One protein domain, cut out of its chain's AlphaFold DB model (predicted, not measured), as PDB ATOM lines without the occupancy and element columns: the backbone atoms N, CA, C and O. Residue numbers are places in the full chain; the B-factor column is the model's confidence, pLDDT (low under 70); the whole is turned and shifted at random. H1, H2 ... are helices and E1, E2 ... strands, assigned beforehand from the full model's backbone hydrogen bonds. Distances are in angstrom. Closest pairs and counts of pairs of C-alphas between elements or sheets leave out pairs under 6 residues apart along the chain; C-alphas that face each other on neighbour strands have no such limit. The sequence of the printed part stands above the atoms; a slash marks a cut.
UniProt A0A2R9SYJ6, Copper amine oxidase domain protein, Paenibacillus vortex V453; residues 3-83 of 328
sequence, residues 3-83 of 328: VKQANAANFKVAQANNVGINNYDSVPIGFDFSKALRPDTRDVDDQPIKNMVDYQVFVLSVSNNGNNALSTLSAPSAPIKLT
ATOM      1  N   VAL A   3     216.407 252.104 126.694       97.12
ATOM      2  CA  VAL A   3     215.702 250.942 127.254       97.12
ATOM      3  C   VAL A   3     214.230 251.288 127.407       97.12
ATOM      4  O   VAL A   3     213.908 252.370 127.887       97.12
ATOM      5  N   LYS A   4     213.315 250.392 127.028       96.44
ATOM      6  CA  LYS A   4     211.882 250.592 127.299       96.44
ATOM      7  C   LYS A   4     211.655 250.725 128.806       96.44
ATOM      8  O   LYS A   4     212.202 249.934 129.573       96.44
ATOM      9  N   GLN A   5     210.819 251.668 129.238       96.12
ATOM     10  CA  GLN A   5     210.557 251.928 130.662       96.12
ATOM     11  C   GLN A   5     210.143 250.653 131.417       96.12
ATOM     12  O   GLN A   5     210.604 250.417 132.530       96.12
ATOM     13  N   ALA A   6     209.341 249.785 130.790       95.06
ATOM     14  CA  ALA A   6     208.919 248.508 131.373       95.06
ATOM     15  C   ALA A   6     210.092 247.565 131.719       95.06
ATOM     16  O   ALA A   6     210.000 246.784 132.664       95.06
ATOM     17  N   ASN A   7     211.211 247.666 130.993       96.00
ATOM     18  CA  ASN A   7     212.401 246.833 131.176       96.00
ATOM     19  C   ASN A   7     213.477 247.526 132.030       96.00
ATOM     20  O   ASN A   7     214.399 246.870 132.520       96.00
ATOM     21  N   ALA A   8     213.366 248.839 132.246       95.31
ATOM     22  CA  ALA A   8     214.408 249.655 132.863       95.31
ATOM     23  C   ALA A   8     214.752 249.229 134.301       95.31
ATOM     24  O   ALA A   8     215.921 249.244 134.683       95.31
ATOM     25  N   ALA A   9     213.771 248.771 135.086       95.19
ATOM     26  CA  ALA A   9     214.013 248.287 136.450       95.19
ATOM     27  C   ALA A   9     214.972 247.078 136.495       95.19
ATOM     28  O   ALA A   9     215.750 246.933 137.444       95.19
ATOM     29  N   ASN A  10     214.952 246.250 135.446       95.81
ATOM     30  CA  ASN A  10     215.731 245.017 135.328       95.81
ATOM     31  C   ASN A  10     217.024 245.188 134.519       95.81
ATOM     32  O   ASN A  10     217.849 244.277 134.489       95.81
ATOM     33  N   PHE A  11     217.232 246.342 133.886       97.62
ATOM     34  CA  PHE A  11     218.437 246.616 133.116       97.62
ATOM     35  C   PHE A  11     219.599 246.964 134.057       97.62
ATOM     36  O   PHE A  11     219.670 248.063 134.608       97.62
ATOM     37  N   LYS A  12     220.487 245.992 134.302       96.25
ATOM     38  CA  LYS A  12     221.671 246.129 135.166       96.25
ATOM     39  C   LYS A  12     222.953 246.024 134.339       96.25
ATOM     40  O   LYS A  12     222.929 245.784 133.134       96.25
ATOM     41  N   VAL A  13     224.096 246.194 135.006       95.06
ATOM     42  CA  VAL A  13     225.428 246.186 134.374       95.06
ATOM     43  C   VAL A  13     225.693 244.928 133.537       95.06
ATOM     44  O   VAL A  13     226.283 245.020 132.467       95.06
ATOM     45  N   ALA A  14     225.200 243.764 133.974       93.75
ATOM     46  CA  ALA A  14     225.351 242.510 133.240       93.75
ATOM     47  C   ALA A  14     224.608 242.537 131.894       93.75
ATOM     48  O   ALA A  14     225.159 242.102 130.890       93.75
ATOM     49  N   GLN A  15     223.388 243.079 131.847       95.62
ATOM     50  CA  GLN A  15     222.650 243.271 130.597       95.62
ATOM     51  C   GLN A  15     223.328 244.329 129.726       95.62
ATOM     52  O   GLN A  15     223.524 244.097 128.539       95.62
ATOM     53  N   ALA A  16     223.747 245.451 130.318       96.12
ATOM     54  CA  ALA A  16     224.408 246.541 129.604       96.12
ATOM     55  C   ALA A  16     225.704 246.098 128.902       96.12
ATOM     56  O   ALA A  16     225.918 246.438 127.743       96.12
ATOM     57  N   ASN A  17     226.531 245.287 129.568       94.31
ATOM     58  CA  ASN A  17     227.759 244.722 128.994       94.31
ATOM     59  C   ASN A  17     227.508 243.772 127.803       94.31
ATOM     60  O   ASN A  17     228.438 243.502 127.050       94.31
ATOM     61  N   ASN A  18     226.283 243.257 127.645       94.00
ATOM     62  CA  ASN A  18     225.902 242.332 126.575       94.00
ATOM     63  C   ASN A  18     225.111 243.005 125.439       94.00
ATOM     64  O   ASN A  18     224.694 242.325 124.503       94.00
ATOM     65  N   VAL A  19     224.883 244.322 125.501       95.56
ATOM     66  CA  VAL A  19     224.201 245.048 124.421       95.56
ATOM     67  C   VAL A  19     225.091 245.048 123.177       95.56
ATOM     68  O   VAL A  19     226.272 245.380 123.246       95.56
ATOM     69  N   GLY A  20     224.522 244.689 122.023       93.88
ATOM     70  CA  GLY A  20     225.247 244.684 120.752       93.88
ATOM     71  C   GLY A  20     225.758 246.076 120.360       93.88
ATOM     72  O   GLY A  20     225.098 247.081 120.618       93.88
ATOM     73  N   ILE A  21     226.910 246.129 119.682       90.81
ATOM     74  CA  ILE A  21     227.603 247.372 119.277       90.81
ATOM     75  C   ILE A  21     226.732 248.352 118.469       90.81
ATOM     76  O   ILE A  21     226.991 249.549 118.471       90.81
ATOM     77  N   ASN A  22     225.677 247.862 117.811       91.31
ATOM     78  CA  ASN A  22     224.754 248.680 117.016       91.31
ATOM     79  C   ASN A  22     223.604 249.300 117.840       91.31
ATOM     80  O   ASN A  22     222.868 250.135 117.318       91.31
ATOM     81  N   ASN A  23     223.457 248.923 119.116       94.25
ATOM     82  CA  ASN A  23     222.307 249.264 119.972       94.25
ATOM     83  C   ASN A  23     222.672 250.250 121.095       94.25
ATOM     84  O   ASN A  23     221.947 250.440 122.077       94.25
ATOM     85  N   TYR A  24     223.826 250.898 120.958       91.94
ATOM     86  CA  TYR A  24     224.243 252.014 121.789       91.94
ATOM     87  C   TYR A  24     225.130 252.976 121.004       91.94
ATOM     88  O   TYR A  24     225.688 252.639 119.964       91.94
ATOM     89  N   ASP A  25     225.280 254.181 121.544       88.38
ATOM     90  CA  ASP A  25     226.237 255.160 121.051       88.38
ATOM     91  C   ASP A  25     227.458 255.204 121.962       88.38
ATOM     92  O   ASP A  25     227.333 255.372 123.178       88.38
ATOM     93  N   SER A  26     228.637 255.057 121.361       87.75
ATOM     94  CA  SER A  26     229.912 255.301 122.032       87.75
ATOM     95  C   SER A  26     230.169 256.800 122.103       87.75
ATOM     96  O   SER A  26     230.077 257.506 121.096       87.75
ATOM     97  N   VAL A  27     230.518 257.279 123.293       84.75
ATOM     98  CA  VAL A  27     230.761 258.699 123.558       84.75
ATOM     99  C   VAL A  27     232.199 258.901 124.049       84.75
ATOM    100  O   VAL A  27     232.717 258.027 124.748       84.75
ATOM    101  N   PRO A  28     232.879 260.005 123.681       83.00
ATOM    102  CA  PRO A  28     234.214 260.307 124.194       83.00
ATOM    103  C   PRO A  28     234.232 260.455 125.721       83.00
ATOM    104  O   PRO A  28     233.276 260.947 126.317       83.00
ATOM    105  N   ILE A  29     235.341 260.062 126.351       85.06
ATOM    106  CA  ILE A  29     235.551 260.226 127.796       85.06
ATOM    107  C   ILE A  29     235.958 261.666 128.144       85.06
ATOM    108  O   ILE A  29     236.656 262.319 127.372       85.06
ATOM    109  N   GLY A  30     235.570 262.133 129.335       82.38
ATOM    110  CA  GLY A  30     236.048 263.399 129.911       82.38
ATOM    111  C   GLY A  30     235.282 264.661 129.503       82.38
ATOM    112  O   GLY A  30     235.698 265.752 129.882       82.38
ATOM    113  N   PHE A  31     234.172 264.530 128.773       79.94
ATOM    114  CA  PHE A  31     233.331 265.653 128.355       79.94
ATOM    115  C   PHE A  31     231.851 265.340 128.565       79.94
ATOM    116  O   PHE A  31     231.439 264.180 128.490       79.94
ATOM    117  N   ASP A  32     231.050 266.385 128.763       81.81
ATOM    118  CA  ASP A  32     229.599 266.266 128.722       81.81
ATOM    119  C   ASP A  32     229.149 265.868 127.314       81.81
ATOM    120  O   ASP A  32     229.619 266.400 126.303       81.81
ATOM    121  N   PHE A  33     228.219 264.920 127.241       80.12
ATOM    122  CA  PHE A  33     227.687 264.434 125.977       80.12
ATOM    123  C   PHE A  33     226.328 265.070 125.683       80.12
ATOM    124  O   PHE A  33     225.377 264.908 126.445       80.12
ATOM    125  N   SER A  34     226.224 265.746 124.539       81.88
ATOM    126  CA  SER A  34     224.968 266.290 124.029       81.88
ATOM    127  C   SER A  34     224.863 266.016 122.534       81.88
ATOM    128  O   SER A  34     225.550 266.635 121.718       81.88
ATOM    129  N   LYS A  35     224.034 265.036 122.165       78.19
ATOM    130  CA  LYS A  35     223.767 264.683 120.769       78.19
ATOM    131  C   LYS A  35     222.350 264.147 120.624       78.19
ATOM    132  O   LYS A  35     221.871 263.413 121.484       78.19
ATOM    133  N   ALA A  36     221.698 264.496 119.520       80.19
ATOM    134  CA  ALA A  36     220.446 263.864 119.134       80.19
ATOM    135  C   ALA A  36     220.687 262.389 118.773       80.19
ATOM    136  O   ALA A  36     221.708 262.056 118.161       80.19
ATOM    137  N   LEU A  37     219.738 261.521 119.132       75.19
ATOM    138  CA  LEU A  37     219.721 260.140 118.653       75.19
ATOM    139  C   LEU A  37     219.571 260.131 117.125       75.19
ATOM    140  O   LEU A  37     218.944 261.024 116.547       75.19
ATOM    141  N   ARG A  38     220.168 259.139 116.465       78.44
ATOM    142  CA  ARG A  38     220.066 259.000 115.010       78.44
ATOM    143  C   ARG A  38     218.685 258.434 114.631       78.44
ATOM    144  O   ARG A  38     218.097 257.706 115.429       78.44
ATOM    145  N   PRO A  39     218.159 258.718 113.422       67.81
ATOM    146  CA  PRO A  39     216.866 258.185 112.970       67.81
ATOM    147  C   PRO A  39     216.768 256.649 112.948       67.81
ATOM    148  O   PRO A  39     215.669 256.106 112.957       67.81
ATOM    149  N   ASP A  40     217.902 255.952 112.915       81.81
ATOM    150  CA  ASP A  40     218.040 254.494 112.891       81.81
ATOM    151  C   ASP A  40     218.484 253.899 114.239       81.81
ATOM    152  O   ASP A  40     218.779 252.704 114.323       81.81
ATOM    153  N   THR A  41     218.531 254.706 115.308       86.25
ATOM    154  CA  THR A  41     218.883 254.217 116.642       86.25
ATOM    155  C   THR A  41     217.880 253.159 117.109       86.25
ATOM    156  O   THR A  41     216.659 253.345 117.069       86.25
ATOM    157  N   ARG A  42     218.420 252.044 117.602       92.81
ATOM    158  CA  ARG A  42     217.672 250.944 118.209       92.81
ATOM    159  C   ARG A  42     217.777 250.993 119.726       92.81
ATOM    160  O   ARG A  42     218.724 251.550 120.285       92.81
ATOM    161  N   ASP A  43     216.781 250.429 120.389       94.75
ATOM    162  CA  ASP A  43     216.848 250.152 121.815       94.75
ATOM    163  C   ASP A  43     217.768 248.951 122.104       94.75
ATOM    164  O   ASP A  43     218.287 248.290 121.201       94.75
ATOM    165  N   VAL A  44     217.999 248.672 123.387       96.25
ATOM    166  CA  VAL A  44     218.877 247.573 123.825       96.25
ATOM    167  C   VAL A  44     218.399 246.180 123.400       96.25
ATOM    168  O   VAL A  44     219.207 245.255 123.394       96.25
ATOM    169  N   ASP A  45     217.126 246.044 123.017       95.19
ATOM    170  CA  ASP A  45     216.504 244.800 122.556       95.19
ATOM    171  C   ASP A  45     216.529 244.688 121.014       95.19
ATOM    172  O   ASP A  45     215.789 243.894 120.432       95.19
ATOM    173  N   ASP A  46     217.361 245.497 120.344       94.38
ATOM    174  CA  ASP A  46     217.512 245.568 118.884       94.38
ATOM    175  C   ASP A  46     216.247 246.026 118.136       94.38
ATOM    176  O   ASP A  46     216.093 245.799 116.932       94.38
ATOM    177  N   GLN A  47     215.321 246.714 118.810       93.12
ATOM    178  CA  GLN A  47     214.110 247.237 118.178       93.12
ATOM    179  C   GLN A  47     214.262 248.723 117.839       93.12
ATOM    180  O   GLN A  47     214.814 249.475 118.641       93.12
ATOM    181  N   PRO A  48     213.742 249.198 116.690       89.50
ATOM    182  CA  PRO A  48     213.682 250.630 116.412       89.50
ATOM    183  C   PRO A  48     212.983 251.379 117.549       89.50
ATOM    184  O   PRO A  48     211.954 250.918 118.055       89.50
ATOM    185  N   ILE A  49     213.523 252.534 117.937       87.81
ATOM    186  CA  ILE A  49     212.860 253.423 118.894       87.81
ATOM    187  C   ILE A  49     211.597 253.993 118.230       87.81
ATOM    188  O   ILE A  49     211.639 254.424 117.079       87.81
ATOM    189  N   LYS A  50     210.463 253.975 118.938       83.00
ATOM    190  CA  LYS A  50     209.152 254.374 118.396       83.00
ATOM    191  C   LYS A  50     208.565 255.567 119.138       83.00
ATOM    192  O   LYS A  50     208.810 255.750 120.331       83.00
ATOM    193  N   ASN A  51     207.715 256.329 118.455       81.06
ATOM    194  CA  ASN A  51     206.875 257.311 119.129       81.06
ATOM    195  C   ASN A  51     205.882 256.617 120.066       81.06
ATOM    196  O   ASN A  51     205.540 255.447 119.895       81.06
ATOM    197  N   MET A  52     205.433 257.352 121.078       79.44
ATOM    198  CA  MET A  52     204.459 256.926 122.084       79.44
ATOM    199  C   MET A  52     204.876 255.746 122.974       79.44
ATOM    200  O   MET A  52     204.083 255.317 123.813       79.44
ATOM    201  N   VAL A  53     206.119 255.283 122.869       85.81
ATOM    202  CA  VAL A  53     206.719 254.342 123.811       85.81
ATOM    203  C   VAL A  53     207.571 255.126 124.800       85.81
ATOM    204  O   VAL A  53     208.358 255.990 124.414       85.81
ATOM    205  N   ASP A  54     207.382 254.836 126.083       92.25
ATOM    206  CA  ASP A  54     208.173 255.432 127.149       92.25
ATOM    207  C   ASP A  54     209.508 254.683 127.280       92.25
ATOM    208  O   ASP A  54     209.552 253.456 127.442       92.25
ATOM    209  N   TYR A  55     210.610 255.424 127.198       95.06
ATOM    210  CA  TYR A  55     211.975 254.917 127.300       95.06
ATOM    211  C   TYR A  55     212.726 255.592 128.445       95.06
ATOM    212  O   TYR A  55     212.397 256.692 128.874       95.06
ATOM    213  N   GLN A  56     213.783 254.946 128.920       96.62
ATOM    214  CA  GLN A  56     214.776 255.519 129.819       96.62
ATOM    215  C   GLN A  56     216.166 255.310 129.222       96.62
ATOM    216  O   GLN A  56     216.444 254.297 128.574       96.62
ATOM    217  N   VAL A  57     217.040 256.289 129.426       94.75
ATOM    218  CA  VAL A  57     218.412 256.262 128.925       94.75
ATOM    219  C   VAL A  57     219.353 255.883 130.059       94.75
ATOM    220  O   VAL A  57     219.236 256.384 131.177       94.75
ATOM    221  N   PHE A  58     220.298 255.003 129.742       95.69
ATOM    222  CA  PHE A  58     221.379 254.587 130.626       95.69
ATOM    223  C   PHE A  58     222.733 254.864 129.976       95.69
ATOM    224  O   PHE A  58     222.892 254.733 128.753       95.69
ATOM    225  N   VAL A  59     223.719 255.183 130.811       93.75
ATOM    226  CA  VAL A  59     225.123 255.332 130.428       93.75
ATOM    227  C   VAL A  59     225.930 254.237 131.119       93.75
ATOM    228  O   VAL A  59     225.870 254.093 132.340       93.75
ATOM    229  N   LEU A  60     226.672 253.457 130.334       93.94
ATOM    230  CA  LEU A  60     227.628 252.475 130.836       93.94
ATOM    231  C   LEU A  60     229.030 253.084 130.768       93.94
ATOM    232  O   LEU A  60     229.535 253.358 129.680       93.94
ATOM    233  N   SER A  61     229.663 253.274 131.919       92.00
ATOM    234  CA  SER A  61     231.086 253.594 131.996       92.00
ATOM    235  C   SER A  61     231.880 252.298 131.879       92.00
ATOM    236  O   SER A  61     231.759 251.421 132.735       92.00
ATOM    237  N   VAL A  62     232.666 252.170 130.810       90.12
ATOM    238  CA  VAL A  62     233.417 250.948 130.484       90.12
ATOM    239  C   VAL A  62     234.834 251.023 131.052       90.12
ATOM    240  O   VAL A  62     235.499 252.052 130.933       90.12
ATOM    241  N   SER A  63     235.305 249.931 131.660       89.56
ATOM    242  CA  SER A  63     236.669 249.844 132.196       89.56
ATOM    243  C   SER A  63     237.736 249.891 131.095       89.56
ATOM    244  O   SER A  63     237.625 249.215 130.074       89.56
ATOM    245  N   ASN A  64     238.824 250.629 131.326       87.31
ATOM    246  CA  ASN A  64     239.927 250.785 130.369       87.31
ATOM    247  C   ASN A  64     240.939 249.621 130.369       87.31
ATOM    248  O   ASN A  64     241.815 249.579 129.510       87.31
ATOM    249  N   ASN A  65     240.836 248.680 131.312       87.50
ATOM    250  CA  ASN A  65     241.747 247.535 131.441       87.50
ATOM    251  C   ASN A  65     241.209 246.241 130.801       87.50
ATOM    252  O   ASN A  65     241.744 245.163 131.052       87.50
ATOM    253  N   GLY A  66     240.130 246.331 130.014       78.56
ATOM    254  CA  GLY A  66     239.496 245.190 129.344       78.56
ATOM    255  C   GLY A  66     238.660 244.283 130.255       78.56
ATOM    256  O   GLY A  66     238.056 243.329 129.770       78.56
ATOM    257  N   ASN A  67     238.584 244.566 131.561       87.06
ATOM    258  CA  ASN A  67     237.742 243.817 132.489       87.06
ATOM    259  C   ASN A  67     236.350 244.455 132.619       87.06
ATOM    260  O   ASN A  67     236.138 245.365 133.423       87.06
ATOM    261  N   ASN A  68     235.377 243.924 131.876       84.25
ATOM    262  CA  ASN A  68     233.987 244.397 131.888       84.25
ATOM    263  C   ASN A  68     233.281 244.239 133.250       84.25
ATOM    264  O   ASN A  68     232.247 244.871 133.473       84.25
ATOM    265  N   ALA A  69     233.821 243.435 134.175       85.06
ATOM    266  CA  ALA A  69     233.289 243.321 135.536       85.06
ATOM    267  C   ALA A  69     233.497 244.600 136.366       85.06
ATOM    268  O   ALA A  69     232.854 244.768 137.398       85.06
ATOM    269  N   LEU A  70     234.385 245.494 135.919       89.94
ATOM    270  CA  LEU A  70     234.640 246.792 136.546       89.94
ATOM    271  C   LEU A  70     233.831 247.933 135.908       89.94
ATOM    272  O   LEU A  70     233.893 249.066 136.385       89.94
ATOM    273  N   SER A  71     233.075 247.659 134.840       93.31
ATOM    274  CA  SER A  71     232.164 248.643 134.253       93.31
ATOM    275  C   SER A  71     231.054 249.000 135.246       93.31
ATOM    276  O   SER A  71     230.623 248.168 136.040       93.31
ATOM    277  N   THR A  72     230.560 250.236 135.199       94.56
ATOM    278  CA  THR A  72     229.483 250.714 136.083       94.56
ATOM    279  C   THR A  72     228.364 251.338 135.260       94.56
ATOM    280  O   THR A  72     228.621 252.062 134.300       94.56
ATOM    281  N   LEU A  73     227.115 251.051 135.632       96.38
ATOM    282  CA  LEU A  73     225.924 251.579 134.972       96.38
ATOM    283  C   LEU A  73     225.360 252.763 135.764       96.38
ATOM    284  O   LEU A  73     225.260 252.696 136.990       96.38
ATOM    285  N   SER A  74     224.967 253.829 135.071       95.56
ATOM    286  CA  SER A  74     224.277 254.965 135.681       95.56
ATOM    287  C   SER A  74     222.915 254.569 136.266       95.56
ATOM    288  O   SER A  74     222.326 253.547 135.903       95.56
ATOM    289  N   ALA A  75     222.350 255.437 137.109       95.69
ATOM    290  CA  ALA A  75     220.905 255.436 137.326       95.69
ATOM    291  C   ALA A  75     220.171 255.710 135.993       95.69
ATOM    292  O   ALA A  75     220.747 256.361 135.108       95.69
ATOM    293  N   PRO A  76     218.928 255.227 135.820       96.38
ATOM    294  CA  PRO A  76     218.136 255.583 134.651       96.38
ATOM    295  C   PRO A  76     217.830 257.082 134.630       96.38
ATOM    296  O   PRO A  76     217.615 257.696 135.677       96.38
ATOM    297  N   SER A  77     217.722 257.658 133.433       95.62
ATOM    298  CA  SER A  77     217.094 258.971 133.258       95.62
ATOM    299  C   SER A  77     215.634 258.963 133.732       95.62
ATOM    300  O   SER A  77     215.017 257.904 133.891       95.62
ATOM    301  N   ALA A  78     215.021 260.143 133.861       95.44
ATOM    302  CA  ALA A  78     213.560 260.223 133.859       95.44
ATOM    303  C   ALA A  78     212.993 259.587 132.566       95.44
ATOM    304  O   ALA A  78     213.692 259.597 131.540       95.44
ATOM    305  N   PRO A  79     211.768 259.028 132.594       92.94
ATOM    306  CA  PRO A  79     211.107 258.560 131.385       92.94
ATOM    307  C   PRO A  79     211.021 259.654 130.325       92.94
ATOM    308  O   PRO A  79     210.657 260.794 130.616       92.94
ATOM    309  N   ILE A  80     211.354 259.288 129.095       91.44
ATOM    310  CA  ILE A  80     211.205 260.117 127.908       91.44
ATOM    311  C   ILE A  80     210.232 259.438 126.954       91.44
ATOM    312  O   ILE A  80     210.267 258.222 126.768       91.44
ATOM    313  N   LYS A  81     209.385 260.240 126.318       86.75
ATOM    314  CA  LYS A  81     208.416 259.777 125.331       86.75
ATOM    315  C   LYS A  81     208.596 260.582 124.063       86.75
ATOM    316  O   LYS A  81     208.445 261.803 124.081       86.75
ATOM    317  N   LEU A  82     208.919 259.909 122.967       79.38
ATOM    318  CA  LEU A  82     208.905 260.566 121.668       79.38
ATOM    319  C   LEU A  82     207.445 260.812 121.273       79.38
ATOM    320  O   LEU A  82     206.629 259.887 121.274       79.38
ATOM    321  N   THR A  83     207.090 262.058 120.982       74.31
ATOM    322  CA  THR A  83     205.745 262.407 120.514       74.31
ATOM    323  C   THR A  83     205.645 262.196 119.010       74.31
ATOM    324  O   THR A  83     206.577 262.515 118.275       74.31
TER     325      THR A  83
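AT A GLANCE: This is residues 3 to 83 of the 328 residues of the protein "Copper amine oxidase domain protein" of Paenibacillus vortex V453 (UniProt A0A2R9SYJ6). This domain has little regular structure: a long, loose hairpin of chain, running out through E1 to about residue 64 and back to residue 81, with the short helices H1 and H2 on one side and a wide loop within residues 17 to 53 swinging out. The 81 printed residues hold H1, H2 and E1 in that order, 12 residues in all, class mixed. The whole is compact, with a radius of gyration of the C-alphas of 12.8 A, and only just elongated, spanning 40 by 26 by 22 A.

HOW THE PARTS SIT: H1, residues 5 to 8, and E1, residues 54 to 57, come closest at the C-alphas of Gln 5 and Tyr 55, 4.7 A apart. H2, residues 13 to 16, is apart from both. E1 pairs with no named strand, but residues 3 to 4 pair antiparallel with its residues 55 to 56, and residues 80 to 81 with its residues 54 to 55. Residues 60 to 61 pair antiparallel with residues 72 to 73. Both helices are too short for any O i to N i+4 pair; each has its 1 O i to N i+3 pair within hydrogen-bond range.

IN THESE COORDINATES: H1 measures 5.0 A from C-alpha 5 at (210.557, 251.928, 130.662), H2 4.9 A, and E1 10.4 A to C-alpha 57 at (218.412, 256.262, 128.925).

THE WHOLE: The C-alphas of Asn 65 and Thr 83 are the farthest apart, 40.5 A. The printed part has no cut. The link from H2 to E1 is long. Residue 39 is under pLDDT 70.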